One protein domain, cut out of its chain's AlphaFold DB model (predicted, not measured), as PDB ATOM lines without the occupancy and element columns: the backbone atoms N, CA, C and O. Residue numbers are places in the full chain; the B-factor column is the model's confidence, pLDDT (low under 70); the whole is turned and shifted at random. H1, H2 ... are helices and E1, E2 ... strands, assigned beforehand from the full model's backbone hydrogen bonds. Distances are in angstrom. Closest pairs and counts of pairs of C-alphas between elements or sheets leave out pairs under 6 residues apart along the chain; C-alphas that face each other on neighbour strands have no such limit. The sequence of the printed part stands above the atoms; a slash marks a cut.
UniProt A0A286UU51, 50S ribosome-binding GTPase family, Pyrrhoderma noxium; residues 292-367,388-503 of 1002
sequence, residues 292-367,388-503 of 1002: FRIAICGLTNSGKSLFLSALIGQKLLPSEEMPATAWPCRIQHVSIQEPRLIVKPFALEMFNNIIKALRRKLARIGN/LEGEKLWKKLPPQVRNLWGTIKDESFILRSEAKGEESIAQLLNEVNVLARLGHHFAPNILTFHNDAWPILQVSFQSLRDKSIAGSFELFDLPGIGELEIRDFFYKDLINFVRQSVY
ATOM      1  N   PHE A 292      11.412  19.100   7.817       87.94
ATOM      2  CA  PHE A 292      11.830  20.369   8.362       87.94
ATOM      3  C   PHE A 292      12.703  20.231   9.590       87.94
ATOM      4  O   PHE A 292      12.219  19.852  10.649       87.94
ATOM      5  N   ARG A 293      13.990  20.558   9.454       91.19
ATOM      6  CA  ARG A 293      14.994  20.344  10.498       91.19
ATOM      7  C   ARG A 293      15.610  21.641  10.977       91.19
ATOM      8  O   ARG A 293      16.091  22.433  10.171       91.19
ATOM      9  N   ILE A 294      15.673  21.819  12.290       93.06
ATOM     10  CA  ILE A 294      16.361  22.954  12.913       93.06
ATOM     11  C   ILE A 294      17.284  22.476  14.008       93.06
ATOM     12  O   ILE A 294      16.893  21.675  14.851       93.06
ATOM     13  N   ALA A 295      18.494  23.016  14.025       95.44
ATOM     14  CA  ALA A 295      19.435  22.803  15.099       95.44
ATOM     15  C   ALA A 295      19.303  23.868  16.177       95.44
ATOM     16  O   ALA A 295      19.296  25.061  15.888       95.44
ATOM     17  N   ILE A 296      19.247  23.429  17.427       96.88
ATOM     18  CA  ILE A 296      19.307  24.286  18.602       96.88
ATOM     19  C   ILE A 296      20.697  24.139  19.210       96.88
ATOM     20  O   ILE A 296      21.089  23.049  19.620       96.88
ATOM     21  N   CYS A 297      21.446  25.236  19.268       96.06
ATOM     22  CA  CYS A 297      22.798  25.258  19.830       96.06
ATOM     23  C   CYS A 297      22.938  26.361  20.881       96.06
ATOM     24  O   CYS A 297      22.079  27.225  21.011       96.06
ATOM     25  N   GLY A 298      23.990  26.315  21.693       95.56
ATOM     26  CA  GLY A 298      24.138  27.243  22.813       95.56
ATOM     27  C   GLY A 298      25.180  26.774  23.811       95.56
ATOM     28  O   GLY A 298      25.549  25.596  23.827       95.56
ATOM     29  N   LEU A 299      25.621  27.678  24.681       93.88
ATOM     30  CA  LEU A 299      26.540  27.344  25.770       93.88
ATOM     31  C   LEU A 299      25.937  26.285  26.710       93.88
ATOM     32  O   LEU A 299      24.721  26.051  26.756       93.88
ATOM     33  N   THR A 300      26.796  25.624  27.476       90.88
ATOM     34  CA  THR A 300      26.355  24.806  28.611       90.88
ATOM     35  C   THR A 300      25.551  25.691  29.566       90.88
ATOM     36  O   THR A 300      25.933  26.829  29.822       90.88
ATOM     37  N   ASN A 301      24.409  25.198  30.050       91.62
ATOM     38  CA  ASN A 301      23.467  25.946  30.895       91.62
ATOM     39  C   ASN A 301      22.767  27.143  30.224       91.62
ATOM     40  O   ASN A 301      22.142  27.946  30.911       91.62
ATOM     41  N   SER A 302      22.765  27.249  28.888       94.56
ATOM     42  CA  SER A 302      21.989  28.300  28.212       94.56
ATOM     43  C   SER A 302      20.468  28.080  28.217       94.56
ATOM     44  O   SER A 302      19.723  28.874  27.654       94.56
ATOM     45  N   GLY A 303      19.980  27.005  28.843       94.25
ATOM     46  CA  GLY A 303      18.551  26.698  28.937       94.25
ATOM     47  C   GLY A 303      17.958  26.000  27.707       94.25
ATOM     48  O   GLY A 303      16.739  25.941  27.598       94.25
ATOM     49  N   LYS A 304      18.778  25.430  26.807       95.75
ATOM     50  CA  LYS A 304      18.320  24.740  25.577       95.75
ATOM     51  C   LYS A 304      17.261  23.667  25.824       95.75
ATOM     52  O   LYS A 304      16.131  23.779  25.360       95.75
ATOM     53  N   SER A 305      17.618  22.645  26.595       94.62
ATOM     54  CA  SER A 305      16.752  21.500  26.870       94.62
ATOM     55  C   SER A 305      15.522  21.899  27.697       94.62
ATOM     56  O   SER A 305      14.465  21.282  27.570       94.62
ATOM     57  N   LEU A 306      15.619  22.976  28.490       95.50
ATOM     58  CA  LEU A 306      14.485  23.560  29.209       95.50
ATOM     59  C   LEU A 306      13.517  24.275  28.256       95.50
ATOM     60  O   LEU A 306      12.317  24.029  28.330       95.50
ATOM     61  N   PHE A 307      14.025  25.095  27.335       96.81
ATOM     62  CA  PHE A 307      13.224  25.726  26.283       96.81
ATOM     63  C   PHE A 307      12.528  24.676  25.406       96.81
ATOM     64  O   PHE A 307      11.324  24.752  25.176       96.81
ATOM     65  N   LEU A 308      13.256  23.637  24.988       96.50
ATOM     66  CA  LEU A 308      12.695  22.518  24.227       96.50
ATOM     67  C   LEU A 308      11.633  21.747  25.023       96.50
ATOM     68  O   LEU A 308      10.579  21.420  24.481       96.50
ATOM     69  N   SER A 309      11.851  21.515  26.320       95.50
ATOM     70  CA  SER A 309      10.837  20.921  27.205       95.50
ATOM     71  C   SER A 309       9.592  21.808  27.329       95.50
ATOM     72  O   SER A 309       8.472  21.299  27.362       95.50
ATOM     73  N   ALA A 310       9.764  23.132  27.331       95.75
ATOM     74  CA  ALA A 310       8.671  24.100  27.343       95.75
ATOM     75  C   ALA A 310       7.879  24.120  26.022       95.75
ATOM     76  O   ALA A 310       6.650  24.234  26.042       95.75
ATOM     77  N   LEU A 311       8.568  23.956  24.888       95.31
ATOM     78  CA  LEU A 311       7.977  23.818  23.554       95.31
ATOM     79  C   LEU A 311       7.182  22.508  23.413       95.31
ATOM     80  O   LEU A 311       6.058  22.501  22.908       95.31
ATOM     81  N   ILE A 312       7.745  21.403  23.910       96.06
ATOM     82  CA  ILE A 312       7.070  20.102  23.997       96.06
ATOM     83  C   ILE A 312       5.875  20.182  24.959       96.06
ATOM     84  O   ILE A 312       4.813  19.613  24.702       96.06
ATOM     85  N   GLY A 313       6.046  20.894  26.072       94.50
ATOM     86  CA  GLY A 313       5.099  20.958  27.176       94.50
ATOM     87  C   GLY A 313       5.204  19.779  28.154       94.50
ATOM     88  O   GLY A 313       4.228  19.514  28.859       94.50
ATOM     89  N   GLN A 314       6.340  19.066  28.179       94.12
ATOM     90  CA  GLN A 314       6.664  17.925  29.058       94.12
ATOM     91  C   GLN A 314       8.171  17.938  29.384       94.12
ATOM     92  O   GLN A 314       8.960  18.396  28.558       94.12
ATOM     93  N   LYS A 315       8.599  17.446  30.558       92.75
ATOM     94  CA  LYS A 315      10.013  17.473  30.988       92.75
ATOM     95  C   LYS A 315      10.719  16.184  30.537       92.75
ATOM     96  O   LYS A 315      11.142  15.368  31.347       92.75
ATOM     97  N   LEU A 316      10.815  15.997  29.216       94.00
ATOM     98  CA  LEU A 316      11.405  14.794  28.601       94.00
ATOM     99  C   LEU A 316      12.929  14.855  28.485       94.00
ATOM    100  O   LEU A 316      13.593  13.821  28.528       94.00
ATOM    101  N   LEU A 317      13.479  16.053  28.288       94.62
ATOM    102  CA  LEU A 317      14.915  16.241  28.141       94.62
ATOM    103  C   LEU A 317      15.552  16.470  29.516       94.62
ATOM    104  O   LEU A 317      14.976  17.186  30.342       94.62
ATOM    105  N   PRO A 318      16.745  15.911  29.772       88.31
ATOM    106  CA  PRO A 318      17.474  16.210  30.994       88.31
ATOM    107  C   PRO A 318      17.778  17.717  31.045       88.31
ATOM    108  O   PRO A 318      18.156  18.323  30.044       88.31
ATOM    109  N   SER A 319      17.564  18.349  32.199       81.31
ATOM    110  CA  SER A 319      17.716  19.805  32.362       81.31
ATOM    111  C   SER A 319      18.344  20.205  33.703       81.31
ATOM    112  O   SER A 319      18.245  21.363  34.097       81.31
ATOM    113  N   GLU A 320      18.894  19.247  34.452       70.69
ATOM    114  CA  GLU A 320      19.491  19.488  35.775       70.69
ATOM    115  C   GLU A 320      20.930  20.015  35.658       70.69
ATOM    116  O   GLU A 320      21.504  19.963  34.582       70.69
ATOM    117  N   GLU A 321      21.506  20.527  36.754       57.81
ATOM    118  CA  GLU A 321      22.741  21.349  36.830       57.81
ATOM    119  C   GLU A 321      24.023  20.752  36.210       57.81
ATOM    120  O   GLU A 321      25.039  21.440  36.097       57.81
ATOM    121  N   MET A 322      23.999  19.490  35.791       65.19
ATOM    122  CA  MET A 322      25.093  18.894  35.031       65.19
ATOM    123  C   MET A 322      24.865  19.116  33.536       65.19
ATOM    124  O   MET A 322      23.719  19.171  33.098       65.19
ATOM    125  N   PRO A 323      25.927  19.188  32.714       69.50
ATOM    126  CA  PRO A 323      25.758  19.232  31.271       69.50
ATOM    127  C   PRO A 323      24.819  18.099  30.850       69.50
ATOM    128  O   PRO A 323      25.061  16.932  31.165       69.50
ATOM    129  N   ALA A 324      23.671  18.450  30.279       78.00
ATOM    130  CA  ALA A 324      22.559  17.515  30.174       78.00
ATOM    131  C   ALA A 324      22.612  16.701  28.877       78.00
ATOM    132  O   ALA A 324      22.280  15.515  28.882       78.00
ATOM    133  N   THR A 325      23.119  17.314  27.805       86.44
ATOM    134  CA  THR A 325      23.124  16.780  26.441       86.44
ATOM    135  C   THR A 325      24.563  16.621  25.967       86.44
ATOM    136  O   THR A 325      25.182  17.597  25.584       86.44
ATOM    137  N   ALA A 326      25.093  15.398  25.954       89.31
ATOM    138  CA  ALA A 326      26.430  15.111  25.417       89.31
ATOM    139  C   ALA A 326      26.410  14.631  23.968       89.31
ATOM    140  O   ALA A 326      27.425  14.673  23.279       89.31
ATOM    141  N   TRP A 327      25.259  14.135  23.520       93.12
ATOM    142  CA  TRP A 327      25.054  13.602  22.185       93.12
ATOM    143  C   TRP A 327      23.827  14.260  21.557       93.12
ATOM    144  O   TRP A 327      22.837  14.453  22.267       93.12
ATOM    145  N   PRO A 328      23.852  14.601  20.255       95.38
ATOM    146  CA  PRO A 328      22.691  15.182  19.597       95.38
ATOM    147  C   PRO A 328      21.450  14.303  19.740       95.38
ATOM    148  O   PRO A 328      21.517  13.091  19.532       95.38
ATOM    149  N   CYS A 329      20.311  14.920  20.044       96.50
ATOM    150  CA  CYS A 329      19.014  14.252  20.076       96.50
ATOM    151  C   CYS A 329      18.092  14.868  19.023       96.50
ATOM    152  O   CYS A 329      17.900  16.084  18.996       96.50
ATOM    153  N   ARG A 330      17.512  14.032  18.156       97.25
ATOM    154  CA  ARG A 330      16.501  14.450  17.179       97.25
ATOM    155  C   ARG A 330      15.135  14.394  17.829       97.25
ATOM    156  O   ARG A 330      14.722  13.337  18.275       97.25
ATOM    157  N   ILE A 331      14.404  15.490  17.844       97.44
ATOM    158  CA  ILE A 331      13.073  15.584  18.426       97.44
ATOM    159  C   ILE A 331      12.083  15.752  17.283       97.44
ATOM    160  O   ILE A 331      12.014  16.812  16.672       97.44
ATOM    161  N   GLN A 332      11.345  14.693  16.977       96.50
ATOM    162  CA  GLN A 332      10.415  14.639  15.861       96.50
ATOM    163  C   GLN A 332       8.988  14.908  16.339       96.50
ATOM    164  O   GLN A 332       8.474  14.204  17.214       96.50
ATOM    165  N   HIS A 333       8.336  15.890  15.719       95.56
ATOM    166  CA  HIS A 333       6.916  16.135  15.898       95.56
ATOM    167  C   HIS A 333       6.103  15.008  15.266       95.56
ATOM    168  O   HIS A 333       6.126  14.827  14.050       95.56
ATOM    169  N   VAL A 334       5.351  14.277  16.081       94.94
ATOM    170  CA  VAL A 334       4.380  13.288  15.608       94.94
ATOM    171  C   VAL A 334       3.107  13.363  16.446       94.94
ATOM    172  O   VAL A 334       3.152  13.600  17.656       94.94
ATOM    173  N   SER A 335       1.959  13.134  15.813       92.56
ATOM    174  CA  SER A 335       0.646  13.106  16.468       92.56
ATOM    175  C   SER A 335       0.435  11.801  17.244       92.56
ATOM    176  O   SER A 335      -0.426  10.996  16.901       92.56
ATOM    177  N   ILE A 336       1.248  11.576  18.279       91.44
ATOM    178  CA  ILE A 336       1.143  10.424  19.184       91.44
ATOM    179  C   ILE A 336       0.733  10.869  20.589       91.44
ATOM    180  O   ILE A 336       1.043  11.980  21.023       91.44
ATOM    181  N   GLN A 337       0.047   9.981  21.307       90.56
ATOM    182  CA  GLN A 337      -0.432  10.251  22.662       90.56
ATOM    183  C   GLN A 337       0.684  10.153  23.711       90.56
ATOM    184  O   GLN A 337       0.759  10.988  24.611       90.56
ATOM    185  N   GLU A 338       1.557   9.154  23.585       95.81
ATOM    186  CA  GLU A 338       2.659   8.896  24.513       95.81
ATOM    187  C   GLU A 338       4.003   9.119  23.804       95.81
ATOM    188  O   GLU A 338       4.202   8.561  22.723       95.81
ATOM    189  N   PRO A 339       4.930   9.916  24.373       97.38
ATOM    190  CA  PRO A 339       6.236  10.138  23.768       97.38
ATOM    191  C   PRO A 339       7.053   8.842  23.723       97.38
ATOM    192  O   PRO A 339       6.928   7.975  24.596       97.38
ATOM    193  N   ARG A 340       7.933   8.735  22.726       98.00
ATOM    194  CA  ARG A 340       8.819   7.580  22.532       98.00
ATOM    195  C   ARG A 340      10.216   8.033  22.138       98.00
ATOM    196  O   ARG A 340      10.365   8.849  21.239       98.00
ATOM    197  N   LEU A 341      11.237   7.462  22.760       98.25
ATOM    198  CA  LEU A 341      12.628   7.605  22.343       98.25
ATOM    199  C   LEU A 341      13.073   6.340  21.612       98.25
ATOM    200  O   LEU A 341      12.845   5.237  22.106       98.25
ATOM    201  N   ILE A 342      13.715   6.498  20.459       98.19
ATOM    202  CA  ILE A 342      14.198   5.407  19.610       98.19
ATOM    203  C   ILE A 342      15.701   5.580  19.388       98.19
ATOM    204  O   ILE A 342      16.140   6.589  18.840       98.19
ATOM    205  N   VAL A 343      16.492   4.576  19.762       97.81
ATOM    206  CA  VAL A 343      17.914   4.468  19.419       97.81
ATOM    207  C   VAL A 343      18.017   3.592  18.174       97.81
ATOM    208  O   VAL A 343      17.728   2.395  18.220       97.81
ATOM    209  N   LYS A 344      18.386   4.188  17.035       96.56
ATOM    210  CA  LYS A 344      18.461   3.462  15.759       96.56
ATOM    211  C   LYS A 344      19.499   2.327  15.803       96.56
ATOM    212  O   LYS A 344      20.460   2.427  16.568       96.56
ATOM    213  N   PRO A 345      19.373   1.294  14.944       96.94
ATOM    214  CA  PRO A 345      20.307   0.165  14.913       96.94
ATOM    215  C   PRO A 345      21.780   0.579  14.801       96.94
ATOM    216  O   PRO A 345      22.609   0.068  15.548       96.94
ATOM    217  N   PHE A 346      22.089   1.562  13.947       95.00
ATOM    218  CA  PHE A 346      23.447   2.095  13.792       95.00
ATOM    219  C   PHE A 346      23.985   2.708  15.097       95.00
ATOM    220  O   PHE A 346      25.068   2.351  15.556       95.00
ATOM    221  N   ALA A 347      23.213   3.595  15.737       94.69
ATOM    222  CA  ALA A 347      23.575   4.186  17.025       94.69
ATOM    223  C   ALA A 347      23.763   3.119  18.115       94.69
ATOM    224  O   ALA A 347      24.711   3.180  18.897       94.69
ATOM    225  N   LEU A 348      22.877   2.122  18.154       96.62
ATOM    226  CA  LEU A 348      22.934   1.030  19.118       96.62
ATOM    227  C   LEU A 348      24.212   0.197  18.948       96.62
ATOM    228  O   LEU A 348      24.891  -0.102  19.930       96.62
ATOM    229  N   GLU A 349      24.574  -0.145  17.710       96.38
ATOM    230  CA  GLU A 349      25.825  -0.839  17.397       96.38
ATOM    231  C   GLU A 349      27.049  -0.012  17.813       96.38
ATOM    232  O   GLU A 349      27.939  -0.524  18.499       96.38
ATOM    233  N   MET A 350      27.063   1.279  17.476       96.06
ATOM    234  CA  MET A 350      28.116   2.216  17.871       96.06
ATOM    235  C   MET A 350      28.294   2.250  19.397       96.06
ATOM    236  O   MET A 350      29.406   2.060  19.895       96.06
ATOM    237  N   PHE A 351      27.211   2.417  20.165       96.25
ATOM    238  CA  PHE A 351      27.277   2.427  21.628       96.25
ATOM    239  C   PHE A 351      27.691   1.074  22.211       96.25
ATOM    240  O   PHE A 351      28.484   1.036  23.150       96.25
ATOM    241  N   ASN A 352      27.255  -0.042  21.628       95.75
ATOM    242  CA  ASN A 352      27.719  -1.371  22.032       95.75
ATOM    243  C   ASN A 352      29.225  -1.551  21.799       95.75
ATOM    244  O   ASN A 352      29.918  -2.154  22.624       95.75
ATOM    245  N   ASN A 353      29.761  -0.995  20.713       95.62
ATOM    246  CA  ASN A 353      31.196  -0.994  20.443       95.62
ATOM    247  C   ASN A 353      31.960  -0.115  21.443       95.62
ATOM    248  O   ASN A 353      33.018  -0.530  21.926       95.62
ATOM    249  N   ILE A 354      31.398   1.033  21.839       95.00
ATOM    250  CA  ILE A 354      31.934   1.869  22.927       95.00
ATOM    251  C   ILE A 354      31.949   1.089  24.241       95.00
ATOM    252  O   ILE A 354      32.992   1.018  24.882       95.00
ATOM    253  N   ILE A 355      30.847   0.437  24.622       95.25
ATOM    254  CA  ILE A 355      30.763  -0.377  25.845       95.25
ATOM    255  C   ILE A 355      31.836  -1.473  25.839       95.25
ATOM    256  O   ILE A 355      32.574  -1.616  26.814       95.25
ATOM    257  N   LYS A 356      31.995  -2.208  24.729       94.62
ATOM    258  CA  LYS A 356      33.048  -3.231  24.581       94.62
ATOM    259  C   LYS A 356      34.450  -2.635  24.726       94.62
ATOM    260  O   LYS A 356      35.290  -3.209  25.421       94.62
ATOM    261  N   ALA A 357      34.716  -1.497  24.086       93.00
ATOM    262  CA  ALA A 357      36.007  -0.817  24.167       93.00
ATOM    263  C   ALA A 357      36.302  -0.320  25.590       93.00
ATOM    264  O   ALA A 357      37.405  -0.530  26.097       93.00
ATOM    265  N   LEU A 358      35.306   0.267  26.256       91.06
ATOM    266  CA  LEU A 358      35.391   0.721  27.640       91.06
ATOM    267  C   LEU A 358      35.634  -0.443  28.593       91.06
ATOM    268  O   LEU A 358      36.543  -0.355  29.406       91.06
ATOM    269  N   ARG A 359      34.897  -1.557  28.472       91.94
ATOM    270  CA  ARG A 359      35.107  -2.749  29.313       91.94
ATOM    271  C   ARG A 359      36.539  -3.272  29.171       91.94
ATOM    272  O   ARG A 359      37.185  -3.534  30.177       91.94
ATOM    273  N   ARG A 360      37.090  -3.318  27.950       89.62
ATOM    274  CA  ARG A 360      38.492  -3.720  27.714       89.62
ATOM    275  C   ARG A 360      39.507  -2.746  28.318       89.62
ATOM    276  O   ARG A 360      40.485  -3.192  28.911       89.62
ATOM    277  N   LYS A 361      39.306  -1.435  28.145       87.44
ATOM    278  CA  LYS A 361      40.236  -0.401  28.633       87.44
ATOM    279  C   LYS A 361      40.165  -0.244  30.150       87.44
ATOM    280  O   LYS A 361      41.188  -0.284  30.821       87.44
ATOM    281  N   LEU A 362      38.961  -0.116  30.697       80.06
ATOM    282  CA  LEU A 362      38.732   0.136  32.116       80.06
ATOM    283  C   LEU A 362      38.899  -1.118  32.982       80.06
ATOM    284  O   LEU A 362      39.208  -0.961  34.156       80.06
ATOM    285  N   ALA A 363      38.799  -2.343  32.447       80.31
ATOM    286  CA  ALA A 363      39.198  -3.548  33.191       80.31
ATOM    287  C   ALA A 363      40.691  -3.534  33.568       80.31
ATOM    288  O   ALA A 363      41.064  -4.026  34.631       80.31
ATOM    289  N   ARG A 364      41.544  -2.920  32.735       77.94
ATOM    290  CA  ARG A 364      42.977  -2.752  33.034       77.94
ATOM    291  C   ARG A 364      43.203  -1.733  34.151       77.94
ATOM    292  O   ARG A 364      44.019  -1.973  35.028       77.94
ATOM    293  N   ILE A 365      42.415  -0.655  34.165       72.44
ATOM    294  CA  ILE A 365      42.477   0.390  35.200       72.44
ATOM    295  C   ILE A 365      41.871  -0.103  36.528       72.44
ATOM    296  O   ILE A 365      42.413   0.151  37.598       72.44
ATOM    297  N   GLY A 366      40.752  -0.832  36.471       60.41
ATOM    298  CA  GLY A 366      39.972  -1.266  37.634       60.41
ATOM    299  C   GLY A 366      40.579  -2.416  38.442       60.41
ATOM    300  O   GLY A 366      40.225  -2.570  39.609       60.41
ATOM    301  N   ASN A 367      41.510  -3.189  37.870       57.16
ATOM    302  CA  ASN A 367      42.271  -4.200  38.616       57.16
ATOM    303  C   ASN A 367      43.356  -3.591  39.521       57.16
ATOM    304  O   ASN A 367      43.862  -4.277  40.408       57.16
ATOM    305  N   LEU A 388      48.249   6.833  33.354       74.38
ATOM    306  CA  LEU A 388      48.248   8.006  34.229       74.38
ATOM    307  C   LEU A 388      47.334   9.124  33.698       74.38
ATOM    308  O   LEU A 388      46.688   9.832  34.478       74.38
ATOM    309  N   GLU A 389      47.262   9.295  32.376       78.94
ATOM    310  CA  GLU A 389      46.316  10.217  31.738       78.94
ATOM    311  C   GLU A 389      44.869   9.723  31.858       78.94
ATOM    312  O   GLU A 389      43.979  10.512  32.192       78.94
ATOM    313  N   GLY A 390      44.640   8.417  31.683       79.88
ATOM    314  CA  GLY A 390      43.328   7.795  31.862       79.88
ATOM    315  C   GLY A 390      42.758   7.991  33.269       79.88
ATOM    316  O   GLY A 390      41.583   8.332  33.415       79.88
ATOM    317  N   GLU A 391      43.582   7.855  34.312       80.31
ATOM    318  CA  GLU A 391      43.155   8.068  35.701       80.31
ATOM    319  C   GLU A 391      42.814   9.541  35.989       80.31
ATOM    320  O   GLU A 391      41.815   9.840  36.655       80.31
ATOM    321  N   LYS A 392      43.611  10.482  35.465       84.38
ATOM    322  CA  LYS A 392      43.330  11.921  35.584       84.38
ATOM    323  C   LYS A 392      42.005  12.279  34.914       84.38
ATOM    324  O   LYS A 392      41.195  12.973  35.526       84.38
ATOM    325  N   LEU A 393      41.771  11.780  33.698       82.69
ATOM    326  CA  LEU A 393      40.508  11.965  32.981       82.69
ATOM    327  C   LEU A 393      39.338  11.354  33.756       82.69
ATOM    328  O   LEU A 393      38.330  12.022  33.966       82.69
ATOM    329  N   TRP A 394      39.491  10.132  34.272       84.56
ATOM    330  CA  TRP A 394      38.462   9.467  35.071       84.56
ATOM    331  C   TRP A 394      38.055  10.274  36.311       84.56
ATOM    332  O   TRP A 394      36.867  10.416  36.599       84.56
ATOM    333  N   LYS A 395      39.025  10.849  37.037       86.00
ATOM    334  CA  LYS A 395      38.763  11.689  38.221       86.00
ATOM    335  C   LYS A 395      38.048  12.998  37.884       86.00
ATOM    336  O   LYS A 395      37.303  13.490  38.729       86.00
ATOM    337  N   LYS A 396      38.247  13.536  36.676       85.31
ATOM    338  CA  LYS A 396      37.534  14.726  36.181       85.31
ATOM    339  C   LYS A 396      36.082  14.438  35.796       85.31
ATOM    340  O   LYS A 396      35.289  15.373  35.716       85.31
ATOM    341  N   LEU A 397      35.710  13.173  35.573       83.25
ATOM    342  CA  LEU A 397      34.342  12.841  35.187       83.25
ATOM    343  C   LEU A 397      33.340  13.125  36.319       83.25
ATOM    344  O   LEU A 397      33.603  12.810  37.492       83.25
ATOM    345  N   PRO A 398      32.141  13.621  35.965       84.06
ATOM    346  CA  PRO A 398      31.032  13.776  36.891       84.06
ATOM    347  C   PRO A 398      30.783  12.530  37.751       84.06
ATOM    348  O   PRO A 398      30.824  11.412  37.227       84.06
ATOM    349  N   PRO A 399      30.453  12.679  39.048       85.31
ATOM    350  CA  PRO A 399      30.105  11.546  39.907       85.31
ATOM    351  C   PRO A 399      29.003  10.656  39.317       85.31
ATOM    352  O   PRO A 399      29.088   9.440  39.399       85.31
ATOM    353  N   GLN A 400      28.009  11.244  38.647       82.75
ATOM    354  CA  GLN A 400      26.911  10.512  38.005       82.75
ATOM    355  C   GLN A 400      27.390   9.616  36.851       82.75
ATOM    356  O   GLN A 400      26.969   8.466  36.758       82.75
ATOM    357  N   VAL A 401      28.316  10.108  36.015       86.38
ATOM    358  CA  VAL A 401      28.954   9.325  34.939       86.38
ATOM    359  C   VAL A 401      29.714   8.138  35.538       86.38
ATOM    360  O   VAL A 401      29.588   7.011  35.061       86.38
ATOM    361  N   ARG A 402      30.452   8.371  36.634       87.62
ATOM    362  CA  ARG A 402      31.188   7.320  37.357       87.62
ATOM    363  C   ARG A 402      30.262   6.299  38.024       87.62
ATOM    364  O   ARG A 402      30.561   5.110  38.000       87.62
ATOM    365  N   ASN A 403      29.136   6.741  38.579       87.25
ATOM    366  CA  ASN A 403      28.149   5.858  39.198       87.25
ATOM    367  C   ASN A 403      27.471   4.968  38.150       87.25
ATOM    368  O   ASN A 403      27.377   3.761  38.356       87.25
ATOM    369  N   LEU A 404      27.071   5.531  37.003       84.50
ATOM    370  CA  LEU A 404      26.434   4.758  35.934       84.50
ATOM    371  C   LEU A 404      27.401   3.758  35.289       84.50
ATOM    372  O   LEU A 404      26.984   2.676  34.883       84.50
ATOM    373  N   TRP A 405      28.704   4.058  35.257       87.75
ATOM    374  CA  TRP A 405      29.706   3.065  34.867       87.75
ATOM    375  C   TRP A 405      29.655   1.801  35.735       87.75
ATOM    376  O   TRP A 405      29.872   0.703  35.226       87.75
ATOM    377  N   GLY A 406      29.309   1.932  37.020       87.00
ATOM    378  CA  GLY A 406      29.067   0.798  37.911       87.00
ATOM    379  C   GLY A 406      28.003  -0.171  37.388       87.00
ATOM    380  O   GLY A 406      28.137  -1.370  37.614       87.00
ATOM    381  N   THR A 407      27.020   0.336  36.642       91.12
ATOM    382  CA  THR A 407      25.993  -0.448  35.946       91.12
ATOM    383  C   THR A 407      26.477  -0.912  34.568       91.12
ATOM    384  O   THR A 407      26.337  -2.079  34.233       91.12
ATOM    385  N   ILE A 408      27.099  -0.031  33.774       89.56
ATOM    386  CA  ILE A 408      27.547  -0.335  32.395       89.56
ATOM    387  C   ILE A 408      28.632  -1.426  32.360       89.56
ATOM    388  O   ILE A 408      28.718  -2.201  31.399       89.56
ATOM    389  N   LYS A 409      29.480  -1.494  33.397       88.75
ATOM    390  CA  LYS A 409      30.535  -2.511  33.510       88.75
ATOM    391  C   LYS A 409      29.981  -3.928  33.660       88.75
ATOM    392  O   LYS A 409      30.708  -4.862  33.344       88.75
ATOM    393  N   ASP A 410      28.746  -4.075  34.142       92.25
ATOM    394  CA  ASP A 410      28.085  -5.373  34.236       92.25
ATOM    395  C   ASP A 410      27.889  -5.934  32.826       92.25
ATOM    396  O   ASP A 410      27.397  -5.232  31.942       92.25
ATOM    397  N   GLU A 411      28.287  -7.183  32.594       93.00
ATOM    398  CA  GLU A 411      28.144  -7.832  31.292       93.00
ATOM    399  C   GLU A 411      26.681  -7.932  30.850       93.00
ATOM    400  O   GLU A 411      26.422  -7.894  29.645       93.00
ATOM    401  N   SER A 412      25.739  -7.961  31.800       95.12
ATOM    402  CA  SER A 412      24.302  -7.989  31.525       95.12
ATOM    403  C   SER A 412      23.732  -6.640  31.084       95.12
ATOM    404  O   SER A 412      22.575  -6.583  30.667       95.12
ATOM    405  N   PHE A 413      24.489  -5.540  31.195       96.00
ATOM    406  CA  PHE A 413      24.016  -4.239  30.737       96.00
ATOM    407  C   PHE A 413      23.876  -4.230  29.213       96.00
ATOM    408  O   PHE A 413      24.856  -4.422  28.483       96.00
ATOM    409  N   ILE A 414      22.656  -3.950  28.760       94.56
ATOM    410  CA  ILE A 414      22.278  -3.792  27.358       94.56
ATOM    411  C   ILE A 414      21.604  -2.428  27.229       94.56
ATOM    412  O   ILE A 414      20.626  -2.151  27.923       94.56
ATOM    413  N   LEU A 415      22.115  -1.582  26.331       97.00
ATOM    414  CA  LEU A 415      21.458  -0.319  26.013       97.00
ATOM    415  C   LEU A 415      20.110  -0.615  25.345       97.00
ATOM    416  O   LEU A 415      20.044  -1.353  24.360       97.00
ATOM    417  N   ARG A 416      19.028  -0.046  25.878       97.75
ATOM    418  CA  ARG A 416      17.688  -0.239  25.313       97.75
ATOM    419  C   ARG A 416      17.597   0.425  23.939       97.75
ATOM    420  O   ARG A 416      18.053   1.549  23.753       97.75
ATOM    421  N   SER A 417      16.964  -0.251  22.982       97.62
ATOM    422  CA  SER A 417      16.688   0.321  21.656       97.62
ATOM    423  C   SER A 417      15.549   1.343  21.680       97.62
ATOM    424  O   SER A 417      15.421   2.144  20.759       97.62
ATOM    425  N   GLU A 418      14.703   1.316  22.713       98.19
ATOM    426  CA  GLU A 418      13.577   2.233  22.860       98.19
ATOM    427  C   GLU A 418      13.164   2.473  24.318       98.19
ATOM    428  O   GLU A 418      13.420   1.649  25.199       98.19
ATOM    429  N   ALA A 419      12.478   3.592  24.552       98.12
ATOM    430  CA  ALA A 419      11.798   3.911  25.805       98.12
ATOM    431  C   ALA A 419      10.497   4.686  25.538       98.12
ATOM    432  O   ALA A 419      10.407   5.432  24.562       98.12
ATOM    433  N   LYS A 420       9.496   4.525  26.411       97.62
ATOM    434  CA  LYS A 420       8.203   5.229  26.356       97.62
ATOM    435  C   LYS A 420       7.892   5.879  27.699       97.62
ATOM    436  O   LYS A 420       8.278   5.342  28.736       97.62
ATOM    437  N   GLY A 421       7.205   7.016  27.667       94.75
ATOM    438  CA  GLY A 421       6.877   7.788  28.867       94.75
ATOM    439  C   GLY A 421       8.054   8.611  29.412       94.75
ATOM    440  O   GLY A 421       9.220   8.336  29.136       94.75
ATOM    441  N   GLU A 422       7.738   9.652  30.184       92.56
ATOM    442  CA  GLU A 422       8.683  10.700  30.611       92.56
ATOM    443  C   GLU A 422       9.903  10.151  31.369       92.56
ATOM    444  O   GLU A 422      11.039  10.439  30.992       92.56
ATOM    445  N   GLU A 423       9.692   9.292  32.369       93.00
ATOM    446  CA  GLU A 423      10.771   8.761  33.216       93.00
ATOM    447  C   GLU A 423      11.720   7.821  32.459       93.00
ATOM    448  O   GLU A 423      12.939   7.988  32.509       93.00
ATOM    449  N   SER A 424      11.178   6.860  31.700       95.50
ATOM    450  CA  SER A 424      12.010   5.912  30.946       95.50
ATOM    451  C   SER A 424      12.765   6.595  29.804       95.50
ATOM    452  O   SER A 424      13.894   6.204  29.507       95.50
ATOM    453  N   ILE A 425      12.171   7.616  29.172       96.44
ATOM    454  CA  ILE A 425      12.841   8.431  28.149       96.44
ATOM    455  C   ILE A 425      13.997   9.214  28.761       96.44
ATOM    456  O   ILE A 425      15.105   9.154  28.229       96.44
ATOM    457  N   ALA A 426      13.767   9.902  29.882       93.44
ATOM    458  CA  ALA A 426      14.812  10.649  30.572       93.44
ATOM    459  C   ALA A 426      15.964   9.728  31.007       93.44
ATOM    460  O   ALA A 426      17.135  10.065  30.825       93.44
ATOM    461  N   GLN A 427      15.640   8.533  31.512       93.56
ATOM    462  CA  GLN A 427      16.630   7.528  31.890       93.56
ATOM    463  C   GLN A 427      17.460   7.059  30.684       93.56
ATOM    464  O   GLN A 427      18.689   7.066  30.759       93.56
ATOM    465  N   LEU A 428      16.820   6.692  29.567       95.94
ATOM    466  CA  LEU A 428      17.529   6.222  28.374       95.94
ATOM    467  C   LEU A 428      18.362   7.337  27.717       95.94
ATOM    468  O   LEU A 428      19.494   7.090  27.306       95.94
ATOM    469  N   LEU A 429      17.863   8.578  27.669       95.38
ATOM    470  CA  LEU A 429      18.655   9.731  27.217       95.38
ATOM    471  C   LEU A 429      19.889   9.947  28.095       95.38
ATOM    472  O   LEU A 429      20.977  10.197  27.577       95.38
ATOM    473  N   ASN A 430      19.745   9.820  29.415       92.88
ATOM    474  CA  ASN A 430      20.872   9.919  30.333       92.88
ATOM    475  C   ASN A 430      21.901   8.800  30.092       92.88
ATOM    476  O   ASN A 430      23.096   9.082  30.029       92.88
ATOM    477  N   GLU A 431      21.458   7.555  29.886       94.56
ATOM    478  CA  GLU A 431      22.332   6.431  29.516       94.56
ATOM    479  C   GLU A 431      23.114   6.724  28.222       94.56
ATOM    480  O   GLU A 431      24.340   6.594  28.201       94.56
ATOM    481  N   VAL A 432      22.432   7.199  27.173       95.44
ATOM    482  CA  VAL A 432      23.046   7.587  25.891       95.44
ATOM    483  C   VAL A 432      24.075   8.706  26.075       95.44
ATOM    484  O   VAL A 432      25.206   8.590  25.602       95.44
ATOM    485  N   ASN A 433      23.726   9.769  26.802       93.25
ATOM    486  CA  ASN A 433      24.624  10.901  27.029       93.25
ATOM    487  C   ASN A 433      25.858  10.503  27.847       93.25
ATOM    488  O   ASN A 433      26.972  10.931  27.544       93.25
ATOM    489  N   VAL A 434      25.703   9.649  28.861       91.69
ATOM    490  CA  VAL A 434      26.846   9.123  29.616       91.69
ATOM    491  C   VAL A 434      27.759   8.281  28.721       91.69
ATOM    492  O   VAL A 434      28.978   8.460  28.765       91.69
ATOM    493  N   LEU A 435      27.198   7.404  27.885       94.00
ATOM    494  CA  LEU A 435      27.982   6.596  26.951       94.00
ATOM    495  C   LEU A 435      28.717   7.452  25.918       94.00
ATOM    496  O   LEU A 435      29.877   7.166  25.626       94.00
ATOM    497  N   ALA A 436      28.098   8.521  25.417       92.69
ATOM    498  CA  ALA A 436      28.752   9.467  24.519       92.69
ATOM    499  C   ALA A 436      29.936  10.177  25.194       92.69
ATOM    500  O   ALA A 436      31.030  10.193  24.632       92.69
ATOM    501  N   ARG A 437      29.782  10.665  26.437       90.19
ATOM    502  CA  ARG A 437      30.898  11.264  27.206       90.19
ATOM    503  C   ARG A 437      32.054  10.286  27.379       90.19
ATOM    504  O   ARG A 437      33.206  10.621  27.117       90.19
ATOM    505  N   LEU A 438      31.750   9.057  27.797       90.88
ATOM    506  CA  LEU A 438      32.766   8.017  27.956       90.88
ATOM    507  C   LEU A 438      33.422   7.663  26.613       90.88
ATOM    508  O   LEU A 438      34.638   7.480  26.554       90.88
ATOM    509  N   GLY A 439      32.643   7.616  25.533       91.38
ATOM    510  CA  GLY A 439      33.134   7.421  24.175       91.38
ATOM    511  C   GLY A 439      34.105   8.521  23.748       91.38
ATOM    512  O   GLY A 439      35.196   8.200  23.290       91.38
ATOM    513  N   HIS A 440      33.791   9.797  23.982       89.19
ATOM    514  CA  HIS A 440      34.682  10.911  23.640       89.19
ATOM    515  C   HIS A 440      36.036  10.827  24.342       89.19
ATOM    516  O   HIS A 440      37.068  11.049  23.708       89.19
ATOM    517  N   HIS A 441      36.053  10.473  25.629       87.12
ATOM    518  CA  HIS A 441      37.297  10.419  26.395       87.12
ATOM    519  C   HIS A 441      38.116   9.152  26.139       87.12
ATOM    520  O   HIS A 441      39.339   9.221  26.047       87.12
ATOM    521  N   PHE A 442      37.470   7.989  26.030       88.06
ATOM    522  CA  PHE A 442      38.179   6.706  26.032       88.06
ATOM    523  C   PHE A 442      38.114   5.951  24.705       88.06
ATOM    524  O   PHE A 442      38.907   5.031  24.498       88.06
ATOM    525  N   ALA A 443      37.207   6.301  23.798       89.06
ATOM    526  CA  ALA A 443      37.042   5.639  22.507       89.06
ATOM    527  C   ALA A 443      36.652   6.621  21.377       89.06
ATOM    528  O   ALA A 443      35.696   6.348  20.647       89.06
ATOM    529  N   PRO A 444      37.381   7.744  21.199       85.44
ATOM    530  CA  PRO A 444      36.962   8.817  20.294       85.44
ATOM    531  C   PRO A 444      36.790   8.343  18.846       85.44
ATOM    532  O   PRO A 444      35.880   8.794  18.165       85.44
ATOM    533  N   ASN A 445      37.590   7.368  18.405       88.31
ATOM    534  CA  ASN A 445      37.540   6.820  17.044       88.31
ATOM    535  C   ASN A 445      36.267   6.010  16.735       88.31
ATOM    536  O   ASN A 445      36.058   5.648  15.584       88.31
ATOM    537  N   ILE A 446      35.457   5.665  17.744       88.31
ATOM    538  CA  ILE A 446      34.199   4.921  17.547       88.31
ATOM    539  C   ILE A 446      33.027   5.881  17.316       88.31
ATOM    540  O   ILE A 446      32.060   5.516  16.655       88.31
ATOM    541  N   LEU A 447      33.097   7.105  17.849       86.69
ATOM    542  CA  LEU A 447      32.035   8.091  17.681       86.69
ATOM    543  C   LEU A 447      32.142   8.731  16.300       86.69
ATOM    544  O   LEU A 447      32.977   9.599  16.059       86.69
ATOM    545  N   THR A 448      31.272   8.295  15.395       87.12
ATOM    546  CA  THR A 448      31.167   8.821  14.033       87.12
ATOM    547  C   THR A 448      29.916   9.676  13.881       87.12
ATOM    548  O   THR A 448      28.843   9.305  14.364       87.12
ATOM    549  N   PHE A 449      30.024  10.791  13.160       84.94
ATOM    550  CA  PHE A 449      28.865  11.598  12.791       84.94
ATOM    551  C   PHE A 449      28.095  10.928  11.653       84.94
ATOM    552  O   PHE A 449      28.604  10.779  10.545       84.94
ATOM    553  N   HIS A 450      26.868  10.504  11.941       86.25
ATOM    554  CA  HIS A 450      25.941   9.953  10.961       86.25
ATOM    555  C   HIS A 450      24.512  10.332  11.368       86.25
ATOM    556  O   HIS A 450      24.198  10.336  12.558       86.25
ATOM    557  N   ASN A 451      23.619  10.597  10.410       80.88
ATOM    558  CA  ASN A 451      22.224  10.970  10.709       80.88
ATOM    559  C   ASN A 451      21.457   9.876  11.479       80.88
ATOM    560  O   ASN A 451      20.484  10.169  12.182       80.88
ATOM    561  N   ASP A 452      21.911   8.625  11.364       86.75
ATOM    562  CA  ASP A 452      21.378   7.476  12.105       86.75
ATOM    563  C   ASP A 452      22.105   7.179  13.421       86.75
ATOM    564  O   ASP A 452      21.725   6.248  14.131       86.75
ATOM    565  N   ALA A 453      23.132   7.956  13.772       90.75
ATOM    566  CA  ALA A 453      23.827   7.840  15.053       90.75
ATOM    567  C   ALA A 453      23.070   8.522  16.204       90.75
ATOM    568  O   ALA A 453      23.426   8.341  17.370       90.75
ATOM    569  N   TRP A 454      22.047   9.321  15.900       94.75
ATOM    570  CA  TRP A 454      21.350  10.150  16.880       94.75
ATOM    571  C   TRP A 454      20.008   9.533  17.288       94.75
ATOM    572  O   TRP A 454      19.235   9.131  16.409       94.75
ATOM    573  N   PRO A 455      19.701   9.445  18.597       97.06
ATOM    574  CA  PRO A 455      18.395   8.993  19.052       97.06
ATOM    575  C   PRO A 455      17.286   9.935  18.563       97.06
ATOM    576  O   PRO A 455      17.491  11.145  18.450       97.06
ATOM    577  N   ILE A 456      16.109   9.368  18.286       97.81
ATOM    578  CA  ILE A 456      14.913  10.099  17.859       97.81
ATOM    579  C   ILE A 456      13.876  10.081  18.984       97.81
ATOM    580  O   ILE A 456      13.320   9.033  19.305       97.81
ATOM    581  N   LEU A 457      13.594  11.246  19.558       98.06
ATOM    582  CA  LEU A 457      12.487  11.516  20.462       98.06
ATOM    583  C   LEU A 457      11.245  11.913  19.658       98.06
ATOM    584  O   LEU A 457      11.110  13.046  19.208       98.06
ATOM    585  N   GLN A 458      10.322  10.981  19.497       97.88
ATOM    586  CA  GLN A 458       9.015  11.206  18.898       97.88
ATOM    587  C   GLN A 458       8.048  11.772  19.941       97.88
ATOM    588  O   GLN A 458       7.823  11.153  20.984       97.88
ATOM    589  N   VAL A 459       7.481  12.953  19.679       97.25
ATOM    590  CA  VAL A 459       6.579  13.638  20.613       97.25
ATOM    591  C   VAL A 459       5.635  14.611  19.901       97.25
ATOM    592  O   VAL A 459       5.976  15.194  18.880       97.25
ATOM    593  N   SER A 460       4.445  14.836  20.460       95.88
ATOM    594  CA  SER A 460       3.546  15.907  20.015       95.88
ATOM    595  C   SER A 460       3.932  17.235  20.673       95.88
ATOM    596  O   SER A 460       3.782  17.405  21.884       95.88
ATOM    597  N   PHE A 461       4.406  18.189  19.870       94.75
ATOM    598  CA  PHE A 461       4.677  19.560  20.322       94.75
ATOM    599  C   PHE A 461       3.376  20.285  20.615       94.75
ATOM    600  O   PHE A 461       2.538  20.432  19.727       94.75
ATOM    601  N   GLN A 462       3.223  20.770  21.848       92.75
ATOM    602  CA  GLN A 462       2.000  21.446  22.265       92.75
ATOM    603  C   GLN A 462       1.685  22.657  21.379       92.75
ATOM    604  O   GLN A 462       0.534  22.836  20.998       92.75
ATOM    605  N   SER A 463       2.692  23.455  21.021       87.88
ATOM    606  CA  SER A 463       2.518  24.674  20.219       87.88
ATOM    607  C   SER A 463       2.089  24.431  18.770       87.88
ATOM    608  O   SER A 463       1.702  25.378  18.084       87.88
ATOM    609  N   LEU A 464       2.185  23.185  18.295       90.19
ATOM    610  CA  LEU A 464       1.875  22.797  16.919       90.19
ATOM    611  C   LEU A 464       0.606  21.945  16.811       90.19
ATOM    612  O   LEU A 464       0.200  21.640  15.699       90.19
ATOM    613  N   ARG A 465      -0.035  21.566  17.928       89.50
ATOM    614  CA  ARG A 465      -1.197  20.652  17.915       89.50
ATOM    615  C   ARG A 465      -2.349  21.145  17.045       89.50
ATOM    616  O   ARG A 465      -2.955  20.339  16.349       89.50
ATOM    617  N   ASP A 466      -2.600  22.448  17.062       87.88
ATOM    618  CA  ASP A 466      -3.707  23.068  16.327       87.88
ATOM    619  C   ASP A 466      -3.275  23.607  14.954       87.88
ATOM    620  O   ASP A 466      -4.048  24.265  14.258       87.88
ATOM    621  N   LYS A 467      -2.021  23.359  14.553       86.62
ATOM    622  CA  LYS A 467      -1.450  23.849  13.299       86.62
ATOM    623  C   LYS A 467      -1.261  22.681  12.339       86.62
ATOM    624  O   LYS A 467      -0.543  21.730  12.628       86.62
ATOM    625  N   SER A 468      -1.877  22.763  11.161       82.00
ATOM    626  CA  SER A 468      -1.610  21.810  10.084       82.00
ATOM    627  C   SER A 468      -0.236  22.101   9.482       82.00
ATOM    628  O   SER A 468      -0.065  23.096   8.775       82.00
ATOM    629  N   ILE A 469       0.739  21.243   9.758       82.81
ATOM    630  CA  ILE A 469       2.076  21.328   9.168       82.81
ATOM    631  C   ILE A 469       2.139  20.333   8.020       82.81
ATOM    632  O   ILE A 469       1.889  19.142   8.206       82.81
ATOM    633  N   ALA A 470       2.460  20.816   6.824       81.12
ATOM    634  CA  ALA A 470       2.806  19.932   5.722       81.12
ATOM    635  C   ALA A 470       4.204  19.359   5.987       81.12
ATOM    636  O   ALA A 470       5.146  20.132   6.109       81.12
ATOM    637  N   GLY A 471       4.338  18.032   6.078       86.44
ATOM    638  CA  GLY A 471       5.629  17.353   6.242       86.44
ATOM    639  C   GLY A 471       5.980  16.930   7.673       86.44
ATOM    640  O   GLY A 471       5.133  16.902   8.564       86.44
ATOM    641  N   SER A 472       7.243  16.549   7.881       90.19
ATOM    642  CA  SER A 472       7.779  16.107   9.177       90.19
ATOM    643  C   SER A 472       8.597  17.223   9.802       90.19
ATOM    644  O   SER A 472       9.528  17.709   9.175       90.19
ATOM    645  N   PHE A 473       8.323  17.590  11.050       91.75
ATOM    646  CA  PHE A 473       9.088  18.616  11.755       91.75
ATOM    647  C   PHE A 473      10.033  17.993  12.790       91.75
ATOM    648  O   PHE A 473       9.633  17.134  13.572       91.75
ATOM    649  N   GLU A 474      11.292  18.415  12.787       94.62
ATOM    650  CA  GLU A 474      12.379  17.866  13.591       94.62
ATOM    651  C   GLU A 474      13.254  18.979  14.187       94.62
ATOM    652  O   GLU A 474      13.683  19.911  13.504       94.62
ATOM    653  N   LEU A 475      13.583  18.848  15.469       95.81
ATOM    654  CA  LEU A 475      14.540  19.702  16.171       95.81
ATOM    655  C   LEU A 475      15.767  18.890  16.573       95.81
ATOM    656  O   LEU A 475      15.630  17.756  17.012       95.81
ATOM    657  N   PHE A 476      16.958  19.460  16.476       96.00
ATOM    658  CA  PHE A 476      18.182  18.862  17.001       96.00
ATOM    659  C   PHE A 476      18.538  19.582  18.294       96.00
ATOM    660  O   PHE A 476      18.890  20.759  18.255       96.00
ATOM    661  N   ASP A 477      18.458  18.884  19.425       97.06
ATOM    662  CA  ASP A 477      19.079  19.347  20.667       97.06
ATOM    663  C   ASP A 477      20.569  19.022  20.593       97.06
ATOM    664  O   ASP A 477      20.952  17.849  20.653       97.06
ATOM    665  N   LEU A 478      21.402  20.042  20.381       95.50
ATOM    666  CA  LEU A 478      22.848  19.870  20.306       95.50
ATOM    667  C   LEU A 478      23.500  20.015  21.687       95.50
ATOM    668  O   LEU A 478      22.977  20.732  22.546       95.50
ATOM    669  N   PRO A 479      24.670  19.384  21.902       93.62
ATOM    670  CA  PRO A 479      25.424  19.539  23.139       93.62
ATOM    671  C   PRO A 479      25.736  20.995  23.498       93.62
ATOM    672  O   PRO A 479      25.694  21.892  22.658       93.62
ATOM    673  N   GLY A 480      26.032  21.268  24.768       91.69
ATOM    674  CA  GLY A 480      26.468  22.603  25.180       91.69
ATOM    675  C   GLY A 480      27.924  22.876  24.813       91.69
ATOM    676  O   GLY A 480      28.793  22.053  25.088       91.69
ATOM    677  N   ILE A 481      28.232  24.063  24.279       89.19
ATOM    678  CA  ILE A 481      29.637  24.503  24.218       89.19
ATOM    679  C   ILE A 481      30.153  24.713  25.644       89.19
ATOM    680  O   ILE A 481      29.462  25.293  26.489       89.19
ATOM    681  N   GLY A 482      31.360  24.223  25.919       83.44
ATOM    682  CA  GLY A 482      31.958  24.220  27.256       83.44
ATOM    683  C   GLY A 482      31.643  22.967  28.080       83.44
ATOM    684  O   GLY A 482      32.053  22.884  29.236       83.44
ATOM    685  N   GLU A 483      30.950  21.980  27.505       75.88
ATOM    686  CA  GLU A 483      30.752  20.680  28.139       75.88
ATOM    687  C   GLU A 483      32.087  19.912  28.195       75.88
ATOM    688  O   GLU A 483      32.563  19.385  27.193       75.88
ATOM    689  N   LEU A 484      32.707  19.926  29.385       54.88
ATOM    690  CA  LEU A 484      33.828  19.090  29.853       54.88
ATOM    691  C   LEU A 484      34.800  18.607  28.761       54.88
ATOM    692  O   LEU A 484      34.735  17.459  28.335       54.88
ATOM    693  N   GLU A 485      35.749  19.465  28.375       62.38
ATOM    694  CA  GLU A 485      36.947  19.106  27.588       62.38
ATOM    695  C   GLU A 485      36.682  18.353  26.263       62.38
ATOM    696  O   GLU A 485      37.621  17.825  25.658       62.38
ATOM    697  N   ILE A 486      35.437  18.326  25.766       65.94
ATOM    698  CA  ILE A 486      35.161  17.940  24.385       65.94
ATOM    699  C   ILE A 486      35.870  18.986  23.531       65.94
ATOM    700  O   ILE A 486      35.526  20.164  23.562       65.94
ATOM    701  N   ARG A 487      36.928  18.559  22.834       72.81
ATOM    702  CA  ARG A 487      37.797  19.450  22.056       72.81
ATOM    703  C   ARG A 487      36.931  20.324  21.147       72.81
ATOM    704  O   ARG A 487      36.108  19.777  20.418       72.81
ATOM    705  N   ASP A 488      37.169  21.636  21.126       76.25
ATOM    706  CA  ASP A 488      36.410  22.594  20.300       76.25
ATOM    707  C   ASP A 488      36.291  22.150  18.832       76.25
ATOM    708  O   ASP A 488      35.278  22.384  18.174       76.25
ATOM    709  N   PHE A 489      37.310  21.440  18.335       75.94
ATOM    710  CA  PHE A 489      37.322  20.831  17.008       75.94
ATOM    711  C   PHE A 489      36.164  19.847  16.781       75.94
ATOM    712  O   PHE A 489      35.486  19.935  15.764       75.94
ATOM    713  N   PHE A 490      35.866  18.975  17.750       85.00
ATOM    714  CA  PHE A 490      34.739  18.043  17.659       85.00
ATOM    715  C   PHE A 490      33.409  18.789  17.559       85.00
ATOM    716  O   PHE A 490      32.556  18.428  16.753       85.00
ATOM    717  N   TYR A 491      33.227  19.841  18.362       86.75
ATOM    718  CA  TYR A 491      31.983  20.605  18.346       86.75
ATOM    719  C   TYR A 491      31.814  21.368  17.026       86.75
ATOM    720  O   TYR A 491      30.717  21.420  16.474       86.75
ATOM    721  N   LYS A 492      32.909  21.908  16.476       89.06
ATOM    722  CA  LYS A 492      32.915  22.532  15.149       89.06
ATOM    723  C   LYS A 492      32.545  21.537  14.051       89.06
ATOM    724  O   LYS A 492      31.708  21.860  13.212       89.06
ATOM    725  N   ASP A 493      33.113  20.337  14.070       89.94
ATOM    726  CA  ASP A 493      32.783  19.289  13.102       89.94
ATOM    727  C   ASP A 493      31.334  18.820  13.242       89.94
ATOM    728  O   ASP A 493      30.640  18.670  12.238       89.94
ATOM    729  N   LEU A 494      30.846  18.678  14.478       91.19
ATOM    730  CA  LEU A 494      29.455  18.342  14.762       91.19
ATOM    731  C   LEU A 494      28.499  19.402  14.207       91.19
ATOM    732  O   LEU A 494      27.551  19.058  13.509       91.19
ATOM    733  N   ILE A 495      28.739  20.683  14.498       90.81
ATOM    734  CA  ILE A 495      27.911  21.785  13.991       90.81
ATOM    735  C   ILE A 495      27.971  21.831  12.468       90.81
ATOM    736  O   ILE A 495      26.928  21.946  11.833       90.81
ATOM    737  N   ASN A 496      29.154  21.684  11.868       88.25
ATOM    738  CA  ASN A 496      29.299  21.649  10.414       88.25
ATOM    739  C   ASN A 496      28.531  20.484   9.786       88.25
ATOM    740  O   ASN A 496      27.890  20.678   8.754       88.25
ATOM    741  N   PHE A 497      28.575  19.305  10.406       90.00
ATOM    742  CA  PHE A 497      27.835  18.127   9.965       90.00
ATOM    743  C   PHE A 497      26.322  18.342  10.096       90.00
ATOM    744  O   PHE A 497      25.584  18.175   9.130       90.00
ATOM    745  N   VAL A 498      25.850  18.801  11.259       91.00
ATOM    746  CA  VAL A 498      24.428  19.088  11.497       91.00
ATOM    747  C   VAL A 498      23.930  20.171  10.542       91.00
ATOM    748  O   VAL A 498      22.855  20.020   9.970       91.00
ATOM    749  N   ARG A 499      24.722  21.218  10.287       88.06
ATOM    750  CA  ARG A 499      24.381  22.322   9.378       88.06
ATOM    751  C   ARG A 499      24.105  21.861   7.947       88.06
ATOM    752  O   ARG A 499      23.320  22.496   7.260       88.06
ATOM    753  N   GLN A 500      24.700  20.752   7.506       83.44
ATOM    754  CA  GLN A 500      24.402  20.158   6.195       83.44
ATOM    755  C   GLN A 500      23.018  19.493   6.153       83.44
ATOM    756  O   GLN A 500      22.466  19.283   5.081       83.44
ATOM    757  N   SER A 501      22.451  19.164   7.315       84.44
ATOM    758  CA  SER A 501      21.189  18.431   7.449       84.44
ATOM    759  C   SER A 501      20.015  19.275   7.964       84.44
ATOM    760  O   SER A 501      18.893  18.770   8.000       84.44
ATOM    761  N   VAL A 502      20.251  20.529   8.368       88.81
ATOM    762  CA  VAL A 502      19.254  21.434   8.972       88.81
ATOM    763  C   VAL A 502      19.105  22.726   8.164       88.81
ATOM    764  O   VAL A 502      20.031  23.143   7.480       88.81
ATOM    765  N   TYR A 503      17.953  23.386   8.268       84.75
ATOM    766  CA  TYR A 503      17.692  24.675   7.606       84.75
ATOM    767  C   TYR A 503      18.234  25.863   8.368       84.75
ATOM    768  O   TYR A 503      18.675  26.865   7.813       84.75
TER     769      TYR A 503
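Overview. This is residues 292 to 367 and 388 to 503 of the 1002 residues of the protein "50S ribosome-binding GTPase family" of Pyrrhoderma noxium (UniProt A0A286UU51). Look for a strongly twisted six-stranded sheet at one end of an elongated domain and the helices H2, H3 and H4 at the other, joined by the long helix H5, which begins over E3 and runs on to those helices. H1 lies over E6, and H6 sits beside the edge strand E1. The printed part has 192 residues, with six named helices and six named strands in the order E1 H1 E2 E3 H2 H3 H4 E4 H5 E5 E6 H6; the sheet, E1 E6 E2 E5 E3 E4, is mixed, and so is the class, helices and strands. The whole is compact, radius of gyration of the C-alphas 16.6 A, and spans 58 by 34 by 29 A.

Arrangement. Begin at the sheet, strand beside strand: E1 (residues 292 to 297), E6 (472 to 477), E2 (329 to 333), E5 (456 to 459), E3 (340 to 342), E4 (418 to 420). E1 and E6 are parallel, N 294 and O 474 at 3.0 A; E2 and E5 are parallel, N 457 and O 330 at 2.7 A. Antiparallel are E6 and E2, N 331 and O 475 at 2.7 A; E5 and E3, N 342 and O 456 at 2.8 A; and E3 and E4, N 341 and O 419 at 2.8 A; these N and O pairs are within hydrogen-bond range. H1 (304 to 312) and H5 (422 to 442) are on one face, two layers, helices on a sheet. H1 has a height over the sheet of 8.4 A, H5 9.9 A, its C-alpha of Ile 425 being 5.9 A from that of Leu 341. E4, H5 and E5 form a split strand-helix-strand unit, E3 between its strands, with a right-handed crossover. H6 (488 to 501) only grazes the sheet with residues 495 to 501. H2 (345 to 366), with a kink of 28 degrees near residue 360, touches H5 with its residues 351 to 361 at a steep tilt of 58 degrees; the closest C-alphas, Ile 354 and Gly 439, are 5.8 A apart. H4 (399 to 408) only just touches residues 431 to 434 of H5, with 3 pairs of C-alphas within 8 A, Val 401 and Val 434 closest at 5.7 A. H3 (388 to 396) is close but not clearly touching H5, C-alphas 393 and 441 closest at 7.5 A. Each O i to N i+4 pair is within range in H1, H3 and H5; H2 has 16 of 18, H4 4 of 6, H6 9 of 10.

Along the chain. Find C-alpha 292 at (11.830, 20.369, 8.362), where E1 begins its 16.6 A. H5 runs 30.1 A from C-alpha 422 at (8.683, 10.700, 30.611); H2 is 30.1 A long too. H6, 20.4 A, ends at C-alpha 501, (21.189, 18.431, 7.449).

Size, cuts and confidence. The C-alphas farthest apart, Asn 367 and Ser 468, are 58.4 A apart. Residues 368 to 387 are not printed; C-alphas 367 and 388 are 14.3 A apart across this cut. The links H1 to E2, H5 to E5 and E5 to E6 are long. The model's pLDDT is under 70 at residues 321 to 323, 366 to 367 and 484 to 486.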